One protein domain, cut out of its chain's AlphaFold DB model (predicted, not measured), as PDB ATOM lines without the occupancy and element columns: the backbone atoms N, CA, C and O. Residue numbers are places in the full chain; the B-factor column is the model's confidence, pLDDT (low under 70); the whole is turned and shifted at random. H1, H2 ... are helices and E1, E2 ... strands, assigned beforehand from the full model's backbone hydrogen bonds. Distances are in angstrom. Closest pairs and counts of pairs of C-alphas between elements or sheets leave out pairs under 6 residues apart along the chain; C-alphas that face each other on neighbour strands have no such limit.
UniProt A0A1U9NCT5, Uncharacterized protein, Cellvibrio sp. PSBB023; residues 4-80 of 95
ATOM      1  N   TYR A   4      32.807  74.979 210.959       76.62
ATOM      2  CA  TYR A   4      32.875  73.577 210.561       76.62
ATOM      3  C   TYR A   4      32.417  72.686 211.710       76.62
ATOM      4  O   TYR A   4      32.784  72.909 212.860       76.62
ATOM      5  N   ALA A   5      31.613  71.672 211.398       74.81
ATOM      6  CA  ALA A   5      31.220  70.658 212.365       74.81
ATOM      7  C   ALA A   5      32.178  69.470 212.252       74.81
ATOM      8  O   ALA A   5      32.131  68.728 211.269       74.81
ATOM      9  N   ILE A   6      33.027  69.282 213.256       75.19
ATOM     10  CA  ILE A   6      33.996  68.184 213.298       75.19
ATOM     11  C   ILE A   6      33.685  67.239 214.457       75.19
ATOM     12  O   ILE A   6      32.943  67.581 215.380       75.19
ATOM     13  N   LYS A   7      34.243  66.030 214.418       73.50
ATOM     14  CA  LYS A   7      34.115  65.055 215.501       73.50
ATOM     15  C   LYS A   7      35.385  65.099 216.345       73.50
ATOM     16  O   LYS A   7      36.443  64.752 215.838       73.50
ATOM     17  N   CYS A   8      35.283  65.485 217.616       71.75
ATOM     18  CA  CYS A   8      36.459  65.494 218.483       71.75
ATOM     19  C   CYS A   8      37.000  64.069 218.679       71.75
ATOM     20  O   CYS A   8      36.237  63.150 218.998       71.75
ATOM     21  N   ILE A   9      38.318  63.907 218.545       68.88
ATOM     22  CA  ILE A   9      39.014  62.623 218.707       68.88
ATOM     23  C   ILE A   9      38.900  62.117 220.155       68.88
ATOM     24  O   ILE A   9      38.674  60.929 220.371       68.88
ATOM     25  N   GLY A  10      38.955  63.019 221.144       67.19
ATOM     26  CA  GLY A  10      38.929  62.673 222.570       67.19
ATOM     27  C   GLY A  10      37.586  62.153 223.098       67.19
ATOM     28  O   GLY A  10      37.566  61.193 223.860       67.19
ATOM     29  N   CYS A  11      36.452  62.745 222.695       71.62
ATOM     30  CA  CYS A  11      35.130  62.368 223.229       71.62
ATOM     31  C   CYS A  11      34.096  61.953 222.180       71.62
ATOM     32  O   CYS A  11      32.942  61.697 222.518       71.62
ATOM     33  N   SER A  12      34.464  61.899 220.896       73.06
ATOM     34  CA  SER A  12      33.560  61.542 219.794       73.06
ATOM     35  C   SER A  12      32.321  62.435 219.618       73.06
ATOM     36  O   SER A  12      31.487  62.141 218.755       73.06
ATOM     37  N   ARG A  13      32.191  63.533 220.376       71.19
ATOM     38  CA  ARG A  13      31.118  64.520 220.210       71.19
ATOM     39  C   ARG A  13      31.384  65.392 218.986       71.19
ATOM     40  O   ARG A  13      32.533  65.657 218.629       71.19
ATOM     41  N   LYS A  14      30.299  65.826 218.340       72.12
ATOM     42  CA  LYS A  14      30.364  66.831 217.278       72.12
ATOM     43  C   LYS A  14      30.474  68.210 217.909       72.12
ATOM     44  O   LYS A  14      29.681  68.544 218.783       72.12
ATOM     45  N   ILE A  15      31.427  68.986 217.435       71.69
ATOM     46  CA  ILE A  15      31.726  70.332 217.912       71.69
ATOM     47  C   ILE A  15      31.819  71.267 216.714       71.69
ATOM     48  O   ILE A  15      32.152  70.844 215.604       71.69
ATOM     49  N   ASN A  16      31.500  72.533 216.950       73.12
ATOM     50  CA  ASN A  16      31.598  73.576 215.944       73.12
ATOM     51  C   ASN A  16      32.899  74.334 216.141       73.12
ATOM     52  O   ASN A  16      33.181  74.800 217.243       73.12
ATOM     53  N   VAL A  17      33.661  74.465 215.065       71.88
ATOM     54  CA  VAL A  17      34.984  75.078 215.086       71.88
ATOM     55  C   VAL A  17      35.002  76.228 214.104       71.88
ATOM     56  O   VAL A  17      34.459  76.131 212.998       71.88
ATOM     57  N   PHE A  18      35.552  77.350 214.544       75.44
ATOM     58  CA  PHE A  18      35.678  78.542 213.725       75.44
ATOM     59  C   PHE A  18      37.061  78.529 213.112       75.44
ATOM     60  O   PHE A  18      38.035  78.446 213.847       75.44
ATOM     61  N   SER A  19      37.123  78.630 211.790       78.81
ATOM     62  CA  SER A  19      38.390  78.835 211.101       78.81
ATOM     63  C   SER A  19      38.343  80.130 210.320       78.81
ATOM     64  O   SER A  19      37.284  80.559 209.840       78.81
ATOM     65  N   SER A  20      39.491  80.778 210.187       82.00
ATOM     66  CA  SER A  20      39.659  81.881 209.250       82.00
ATOM     67  C   SER A  20      39.619  81.391 207.792       82.00
ATOM     68  O   SER A  20      39.199  82.148 206.911       82.00
ATOM     69  N   ILE A  21      39.918  80.106 207.551       85.50
ATOM     70  CA  ILE A  21      39.995  79.494 206.223       85.50
ATOM     71  C   ILE A  21      38.640  78.974 205.745       85.50
ATOM     72  O   ILE A  21      37.936  78.216 206.418       85.50
ATOM     73  N   ARG A  22      38.268  79.342 204.522       87.12
ATOM     74  CA  ARG A  22      37.080  78.873 203.805       87.12
ATOM     75  C   ARG A  22      37.378  77.637 202.970       87.12
ATOM     76  O   ARG A  22      38.424  77.536 202.343       87.12
ATOM     77  N   ASN A  23      36.369  76.775 202.866       87.56
ATOM     78  CA  ASN A  23      36.385  75.547 202.074       87.56
ATOM     79  C   ASN A  23      37.497  74.575 202.489       87.56
ATOM     80  O   ASN A  23      38.095  73.938 201.624       87.56
ATOM     81  N   LEU A  24      37.772  74.458 203.791       86.56
ATOM     82  CA  LEU A  24      38.624  73.385 204.296       86.56
ATOM     83  C   LEU A  24      37.977  72.031 203.990       86.56
ATOM     84  O   LEU A  24      36.773  71.828 204.184       86.56
ATOM     85  N   THR A  25      38.783  71.108 203.485       89.31
ATOM     86  CA  THR A  25      38.386  69.716 203.292       89.31
ATOM     87  C   THR A  25      38.362  68.988 204.632       89.31
ATOM     88  O   THR A  25      38.908  69.453 205.629       89.31
ATOM     89  N   LYS A  26      37.743  67.805 204.655       83.94
ATOM     90  CA  LYS A  26      37.728  66.976 205.861       83.94
ATOM     91  C   LYS A  26      39.144  66.637 206.346       83.94
ATOM     92  O   LYS A  26      39.395  66.758 207.533       83.94
ATOM     93  N   ASN A  27      40.050  66.267 205.441       87.06
ATOM     94  CA  ASN A  27      41.419  65.911 205.815       87.06
ATOM     95  C   ASN A  27      42.155  67.107 206.429       87.06
ATOM     96  O   ASN A  27      42.764  66.954 207.473       87.06
ATOM     97  N   GLN A  28      42.007  68.300 205.846       88.62
ATOM     98  CA  GLN A  28      42.610  69.519 206.394       88.62
ATOM     99  C   GLN A  28      42.054  69.859 207.785       88.62
ATOM    100  O   GLN A  28      42.787  70.291 208.665       88.62
ATOM    101  N   LEU A  29      40.751  69.643 208.004       84.94
ATOM    102  CA  LEU A  29      40.140  69.792 209.327       84.94
ATOM    103  C   LEU A  29      40.677  68.756 210.324       84.94
ATOM    104  O   LEU A  29      40.926  69.112 211.469       84.94
ATOM    105  N   ASP A  30      40.848  67.502 209.907       81.06
ATOM    106  CA  ASP A  30      41.394  66.438 210.757       81.06
ATOM    107  C   ASP A  30      42.873  66.732 211.113       81.06
ATOM    108  O   ASP A  30      43.244  66.651 212.282       81.06
ATOM    109  N   GLU A  31      43.693  67.190 210.160       86.62
ATOM    110  CA  GLU A  31      45.092  67.607 210.381       86.62
ATOM    111  C   GLU A  31      45.202  68.786 211.352       86.62
ATOM    112  O   GLU A  31      46.011  68.763 212.283       86.62
ATOM    113  N   LEU A  32      44.339  69.787 211.181       83.56
ATOM    114  CA  LEU A  32      44.221  70.928 212.079       83.56
ATOM    115  C   LEU A  32      43.880  70.484 213.510       83.56
ATOM    116  O   LEU A  32      44.454  70.983 214.472       83.56
ATOM    117  N   VAL A  33      42.992  69.502 213.669       77.81
ATOM    118  CA  VAL A  33      42.601  68.958 214.982       77.81
ATOM    119  C   VAL A  33      43.711  68.133 215.624       77.81
ATOM    120  O   VAL A  33      43.869  68.171 216.843       77.81
ATOM    121  N   GLU A  34      44.449  67.363 214.829       78.50
ATOM    122  CA  GLU A  34      45.499  66.466 215.317       78.50
ATOM    123  C   GLU A  34      46.819  67.188 215.595       78.50
ATOM    124  O   GLU A  34      47.524  66.836 216.541       78.50
ATOM    125  N   SER A  35      47.158  68.183 214.773       82.69
ATOM    126  CA  SER A  35      48.490  68.796 214.740       82.69
ATOM    127  C   SER A  35      48.500  70.324 214.839       82.69
ATOM    128  O   SER A  35      49.571  70.903 215.006       82.69
ATOM    129  N   GLY A  36      47.343  70.991 214.746       82.31
ATOM    130  CA  GLY A  36      47.261  72.458 214.680       82.31
ATOM    131  C   GLY A  36      47.758  73.046 213.355       82.31
ATOM    132  O   GLY A  36      47.919  74.259 213.239       82.31
ATOM    133  N   TYR A  37      48.012  72.195 212.358       87.75
ATOM    134  CA  TYR A  37      48.609  72.552 211.078       87.75
ATOM    135  C   TYR A  37      47.874  71.869 209.926       87.75
ATOM    136  O   TYR A  37      47.443  70.728 210.047       87.75
ATOM    137  N   THR A  38      47.756  72.558 208.795       91.88
ATOM    138  CA  THR A  38      47.355  71.968 207.513       91.88
ATOM    139  C   THR A  38      47.916  72.797 206.362       91.88
ATOM    140  O   THR A  38      48.339  73.934 206.556       91.88
ATOM    141  N   GLU A  39      47.898  72.264 205.148       93.19
ATOM    142  CA  GLU A  39      48.254  73.017 203.946       93.19
ATOM    143  C   GLU A  39      47.007  73.607 203.299       93.19
ATOM    144  O   GLU A  39      45.981  72.936 203.202       93.19
ATOM    145  N   ILE A  40      47.078  74.847 202.819       93.31
ATOM    146  CA  ILE A  40      45.976  75.516 202.120       93.31
ATOM    147  C   ILE A  40      46.400  75.959 200.724       93.31
ATOM    148  O   ILE A  40      47.543  76.333 200.482       93.31
ATOM    149  N   THR A  41      45.453  75.937 199.794       93.38
ATOM    150  CA  THR A  41      45.672  76.348 198.399       93.38
ATOM    151  C   THR A  41      45.525  77.856 198.212       93.38
ATOM    152  O   THR A  41      44.882  78.541 199.011       93.38
ATOM    153  N   GLU A  42      46.017  78.370 197.082       89.69
ATOM    154  CA  GLU A  42      45.845  79.778 196.699       89.69
ATOM    155  C   GLU A  42      44.361  80.194 196.675       89.69
ATOM    156  O   GLU A  42      43.990  81.257 197.177       89.69
ATOM    157  N   ASP A  43      43.483  79.344 196.132       90.06
ATOM    158  CA  ASP A  43      42.043  79.614 196.078       90.06
ATOM    159  C   ASP A  43      41.434  79.728 197.484       90.06
ATOM    160  O   ASP A  43      40.635  80.635 197.746       90.06
ATOM    161  N   GLN A  44      41.848  78.853 198.408       91.38
ATOM    162  CA  GLN A  44      41.440  78.919 199.811       91.38
ATOM    163  C   GLN A  44      41.965  80.199 200.468       91.38
ATOM    164  O   GLN A  44      41.171  80.918 201.074       91.38
ATOM    165  N   ALA A  45      43.241  80.546 200.291       88.50
ATOM    166  CA  ALA A  45      43.830  81.754 200.865       88.50
ATOM    167  C   ALA A  45      43.137  83.038 200.369       88.50
ATOM    168  O   ALA A  45      42.650  83.848 201.169       88.50
ATOM    169  N   ARG A  46      42.963  83.178 199.046       86.00
ATOM    170  CA  ARG A  46      42.296  84.334 198.421       86.00
ATOM    171  C   ARG A  46      40.839  84.473 198.858       86.00
ATOM    172  O   ARG A  46      40.389  85.573 199.179       86.00
ATOM    173  N   LYS A  47      40.079  83.370 198.902       87.44
ATOM    174  CA  LYS A  47      38.670  83.389 199.350       87.44
ATOM    175  C   LYS A  47      38.531  83.705 200.835       87.44
ATOM    176  O   LYS A  47      37.505  84.255 201.247       87.44
ATOM    177  N   SER A  48      39.542  83.354 201.620       86.06
ATOM    178  CA  SER A  48      39.581  83.552 203.069       86.06
ATOM    179  C   SER A  48      40.069  84.941 203.469       86.06
ATOM    180  O   SER A  48      39.838  85.343 204.604       86.06
ATOM    181  N   ARG A  49      40.626  85.713 202.520       83.62
ATOM    182  CA  ARG A  49      41.185  87.060 202.744       83.62
ATOM    183  C   ARG A  49      42.284  87.058 203.809       83.62
ATOM    184  O   ARG A  49      42.326  87.949 204.653       83.62
ATOM    185  N   ILE A  50      43.125  86.032 203.774       83.56
ATOM    186  CA  ILE A  50      44.328  85.957 204.600       83.56
ATOM    187  C   ILE A  50      45.344  86.930 204.010       83.56
ATOM    188  O   ILE A  50      45.432  87.060 202.787       83.56
ATOM    189  N   GLU A  51      46.083  87.619 204.869       84.75
ATOM    190  CA  GLU A  51      47.249  88.382 204.436       84.75
ATOM    191  C   GLU A  51      48.376  87.398 204.114       84.75
ATOM    192  O   GLU A  51      48.796  86.635 204.979       84.75
ATOM    193  N   LEU A  52      48.810  87.387 202.854       86.94
ATOM    194  CA  LEU A  52      49.919  86.564 202.379       86.94
ATOM    195  C   LEU A  52      51.205  87.385 202.422       86.94
ATOM    196  O   LEU A  52      51.209  88.558 202.038       86.94
ATOM    197  N   THR A  53      52.288  86.776 202.889       90.62
ATOM    198  CA  THR A  53      53.630  87.350 202.776       90.62
ATOM    199  C   THR A  53      54.208  87.100 201.379       90.62
ATOM    200  O   THR A  53      53.710  86.256 200.637       90.62
ATOM    201  N   GLU A  54      55.285  87.803 201.011       92.06
ATOM    202  CA  GLU A  54      55.989  87.530 199.744       92.06
ATOM    203  C   GLU A  54      56.483  86.072 199.666       92.06
ATOM    204  O   GLU A  54      56.467  85.471 198.595       92.06
ATOM    205  N   GLU A  55      56.869  85.484 200.802       90.50
ATOM    206  CA  GLU A  55      57.283  84.080 200.893       90.50
ATOM    207  C   GLU A  55      56.108  83.127 200.632       90.50
ATOM    208  O   GLU A  55      56.248  82.180 199.860       90.50
ATOM    209  N   ASP A  56      54.927  83.419 201.185       90.88
ATOM    210  CA  ASP A  56      53.717  82.632 200.928       90.88
ATOM    211  C   ASP A  56      53.298  82.705 199.458       90.88
ATOM    212  O   ASP A  56      52.904  81.704 198.866       90.88
ATOM    213  N   GLU A  57      53.387  83.887 198.842       90.12
ATOM    214  CA  GLU A  57      53.085  84.054 197.418       90.12
ATOM    215  C   GLU A  57      54.060  83.265 196.534       90.12
ATOM    216  O   GLU A  57      53.636  82.651 195.551       90.12
ATOM    217  N   MET A  58      55.347  83.235 196.897       92.25
ATOM    218  CA  MET A  58      56.344  82.407 196.217       92.25
ATOM    219  C   MET A  58      56.052  80.912 196.387       92.25
ATOM    220  O   MET A  58      56.018  80.191 195.390       92.25
ATOM    221  N   MET A  59      55.769  80.451 197.607       91.75
ATOM    222  CA  MET A  59      55.437  79.048 197.870       91.75
ATOM    223  C   MET A  59      54.147  78.615 197.163       91.75
ATOM    224  O   MET A  59      54.102  77.545 196.563       91.75
ATOM    225  N   LEU A  60      53.116  79.464 197.128       91.12
ATOM    226  CA  LEU A  60      51.901  79.194 196.352       91.12
ATOM    227  C   LEU A  60      52.189  79.062 194.851       91.12
ATOM    228  O   LEU A  60      51.555  78.244 194.186       91.12
ATOM    229  N   ALA A  61      53.125  79.847 194.313       90.38
ATOM    230  CA  ALA A  61      53.501  79.775 192.904       90.38
ATOM    231  C   ALA A  61      54.344  78.531 192.569       90.38
ATOM    232  O   ALA A  61      54.214  77.994 191.467       90.38
ATOM    233  N   GLU A  62      55.201  78.082 193.491       92.38
ATOM    234  CA  GLU A  62      56.096  76.935 193.290       92.38
ATOM    235  C   GLU A  62      55.437  75.591 193.633       92.38
ATOM    236  O   GLU A  62      55.525  74.646 192.845       92.38
ATOM    237  N   GLU A  63      54.752  75.506 194.773       92.00
ATOM    238  CA  GLU A  63      54.211  74.258 195.326       92.00
ATOM    239  C   GLU A  63      52.685  74.143 195.190       92.00
ATOM    240  O   GLU A  63      52.133  73.043 195.237       92.00
ATOM    241  N   GLY A  64      51.979  75.257 194.964       91.06
ATOM    242  CA  GLY A  64      50.514  75.288 194.848       91.06
ATOM    243  C   GLY A  64      49.768  75.313 196.188       91.06
ATOM    244  O   GLY A  64      48.535  75.418 196.206       91.06
ATOM    245  N   SER A  65      50.499  75.255 197.302       91.62
ATOM    246  CA  SER A  65      49.977  75.294 198.667       91.62
ATOM    247  C   SER A  65      50.960  75.955 199.631       91.62
ATOM    248  O   SER A  65      52.150  76.040 199.353       91.62
ATOM    249  N   ILE A  66      50.446  76.423 200.768       93.56
ATOM    250  CA  ILE A  66      51.237  76.958 201.882       93.56
ATOM    251  C   ILE A  66      50.814  76.318 203.192       93.56
ATOM    252  O   ILE A  66      49.650  75.951 203.368       93.56
ATOM    253  N   GLY A  67      51.758  76.232 204.122       90.06
ATOM    254  CA  GLY A  67      51.485  75.810 205.485       90.06
ATOM    255  C   GLY A  67      50.642  76.836 206.235       90.06
ATOM    256  O   GLY A  67      50.913  78.034 206.201       90.06
ATOM    257  N   TYR A  68      49.622  76.359 206.936       88.25
ATOM    258  CA  TYR A  68      48.732  77.173 207.742       88.25
ATOM    259  C   TYR A  68      48.580  76.564 209.131       88.25
ATOM    260  O   TYR A  68      48.120  75.433 209.295       88.25
ATOM    261  N   THR A  69      48.957  77.339 210.143       86.31
ATOM    262  CA  THR A  69      48.743  76.998 211.550       86.31
ATOM    263  C   THR A  69      47.568  77.788 212.093       86.31
ATOM    264  O   THR A  69      47.538  79.014 211.966       86.31
ATOM    265  N   GLU A  70      46.639  77.111 212.756       78.12
ATOM    266  CA  GLU A  70      45.562  77.764 213.495       78.12
ATOM    267  C   GLU A  70      45.581  77.265 214.929       78.12
ATOM    268  O   GLU A  70      45.697  76.064 215.180       78.12
ATOM    269  N   ASP A  71      45.477  78.201 215.868       66.94
ATOM    270  CA  ASP A  71      45.390  77.840 217.269       66.94
ATOM    271  C   ASP A  71      43.969  77.374 217.580       66.94
ATOM    272  O   ASP A  71      43.017  78.148 217.718       66.94
ATOM    273  N   LEU A  72      43.831  76.058 217.610       63.66
ATOM    274  CA  LEU A  72      42.580  75.365 217.835       63.66
ATOM    275  C   LEU A  72      42.418  74.931 219.292       63.66
ATOM    276  O   LEU A  72      41.605  74.048 219.567       63.66
ATOM    277  N   GLU A  73      43.139  75.552 220.233       51.84
ATOM    278  CA  GLU A  73      43.104  75.282 221.683       51.84
ATOM    279  C   GLU A  73      41.681  75.107 222.270       51.84
ATOM    280  O   GLU A  73      41.473  74.377 223.239       51.84
ATOM    281  N   SER A  74      40.652  75.690 221.651       52.28
ATOM    282  CA  SER A  74      39.249  75.572 222.073       52.28
ATOM    283  C   SER A  74      38.494  74.347 221.530       52.28
ATOM    284  O   SER A  74      37.352  74.123 221.936       52.28
ATOM    285  N   ILE A  75      39.049  73.578 220.594       54.34
ATOM    286  CA  ILE A  75      38.272  72.635 219.787       54.34
ATOM    287  C   ILE A  75      37.783  71.453 220.627       54.34
ATOM    288  O   ILE A  75      36.581  71.244 220.739       54.34
ATOM    289  N   CYS A  76      38.667  70.705 221.281       52.91
ATOM    290  CA  CYS A  76      38.261  69.540 222.080       52.91
ATOM    291  C   CYS A  76      38.004  69.853 223.566       52.91
ATOM    292  O   CYS A  76      37.536  68.978 224.293       52.91
ATOM    293  N   SER A  77      38.225  71.094 224.009       46.44
ATOM    294  CA  SER A  77      37.904  71.560 225.370       46.44
ATOM    295  C   SER A  77      36.438  71.300 225.820       46.44
ATOM    296  O   SER A  77      36.208  70.900 226.965       46.44
ATOM    297  N   PRO A  78      35.409  71.350 224.938       54.19
ATOM    298  CA  PRO A  78      34.020  71.031 225.290       54.19
ATOM    299  C   PRO A  78      33.745  69.539 225.531       54.19
ATOM    300  O   PRO A  78      32.609  69.171 225.834       54.19
ATOM    301  N   CYS A  79      34.749  68.663 225.405       54.84
ATOM    302  CA  CYS A  79      34.636  67.288 225.891       54.84
ATOM    303  C   CYS A  79      34.508  67.198 227.421       54.84
ATOM    304  O   CYS A  79      34.226  66.112 227.921       54.84
ATOM    305  N   GLY A  80      34.627  68.330 228.125       49.00
ATOM    306  CA  GLY A  80      34.107  68.520 229.473       49.00
ATOM    307  C   GLY A  80      35.188  68.697 230.530       49.00
ATOM    308  O   GLY A  80      35.336  67.827 231.380       49.00
TER     309      GLY A  80
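AT A GLANCE: This is residues 4 to 80 of the 95 residues of an uncharacterized protein of Cellvibrio sp. PSBB023 (UniProt A0A1U9NCT5). A rod built round two small two-stranded sheets: the hairpin E1 and E2 lies toward one end, H1 sits between it and the pair E3 and E4, and H2 and H3 lie toward the other end. After E4, residues 70 to 80 run back toward the E1 and E2 end with no named element. The printed part has 77 residues with three named helices and four named strands, in the order E1 E2 H1 E3 H2 H3 E4; both sheets are antiparallel and the class is mixed, helices and strands. The whole is only just compact, close to loose, with a radius of gyration of the C-alphas of 13.4 A, and spans 42 by 19 by 18 A.

IN THESE COORDINATES: Find C-alpha 37 at (48.609, 72.552, 211.078), where E3, residues 37 to 41, begins its 13.6 A. Its neighbour E4, residues 65 to 69, is 13.1 A long and ends at C-alpha 69 at (48.743, 76.998, 211.550). Just before E3 look for H1, residues 26 to 35, 14.1 A long. Directly after E3 comes H2, residues 42 to 48, 9.7 A long, and before E4 stands H3, residues 54 to 63, 14.1 A long. The printed part begins with E1, residues 4 to 7, 9.9 A long from C-alpha 4 at (32.875, 73.577, 210.561), followed by E2, residues 14 to 18, 13.3 A long.

HOW THE PARTS SIT: Start at E3 and E4, antiparallel at 147 degrees between their directions, and find N 38 and O 68 2.9 A apart and N 68 and O 38 2.8 A apart, both within hydrogen-bond range. From E3 go to H1, where the closest C-alphas, those of Gln 28 and Thr 38, are 5.5 A apart. Beyond H1 the closest C-alphas to E1, those of Leu 29 and Ile 6, are 7.5 A apart. E1 and E2 form an antiparallel hairpin at 142 degrees, with N 17 and O 4 2.8 A apart, within hydrogen-bond range. Toward the other end, the closest C-alphas of H3 and E4, those of Leu 60 and Ile 66, are 6.0 A apart, and those of H2 and E4, Glu 42 and Ser 65, are 6.4 A apart. H2 and H3 are close but not clearly touching, with the C-alphas of Glu 42 and Leu 60 6.1 A apart, at a steep tilt of 47 degrees, opposite ways. H1 is apart from H2 and from H3. In H1, H2 and H3 every O i to N i+4 pair is within hydrogen-bond range.

THE WHOLE: The two C-alphas farthest apart are those of Glu 62 and Gly 80, 43.2 A. The printed part has no cut and no long link. The mean pLDDT of the printed part is 80.4; look for values under 70 at residues 9 to 10 and 71 to 80.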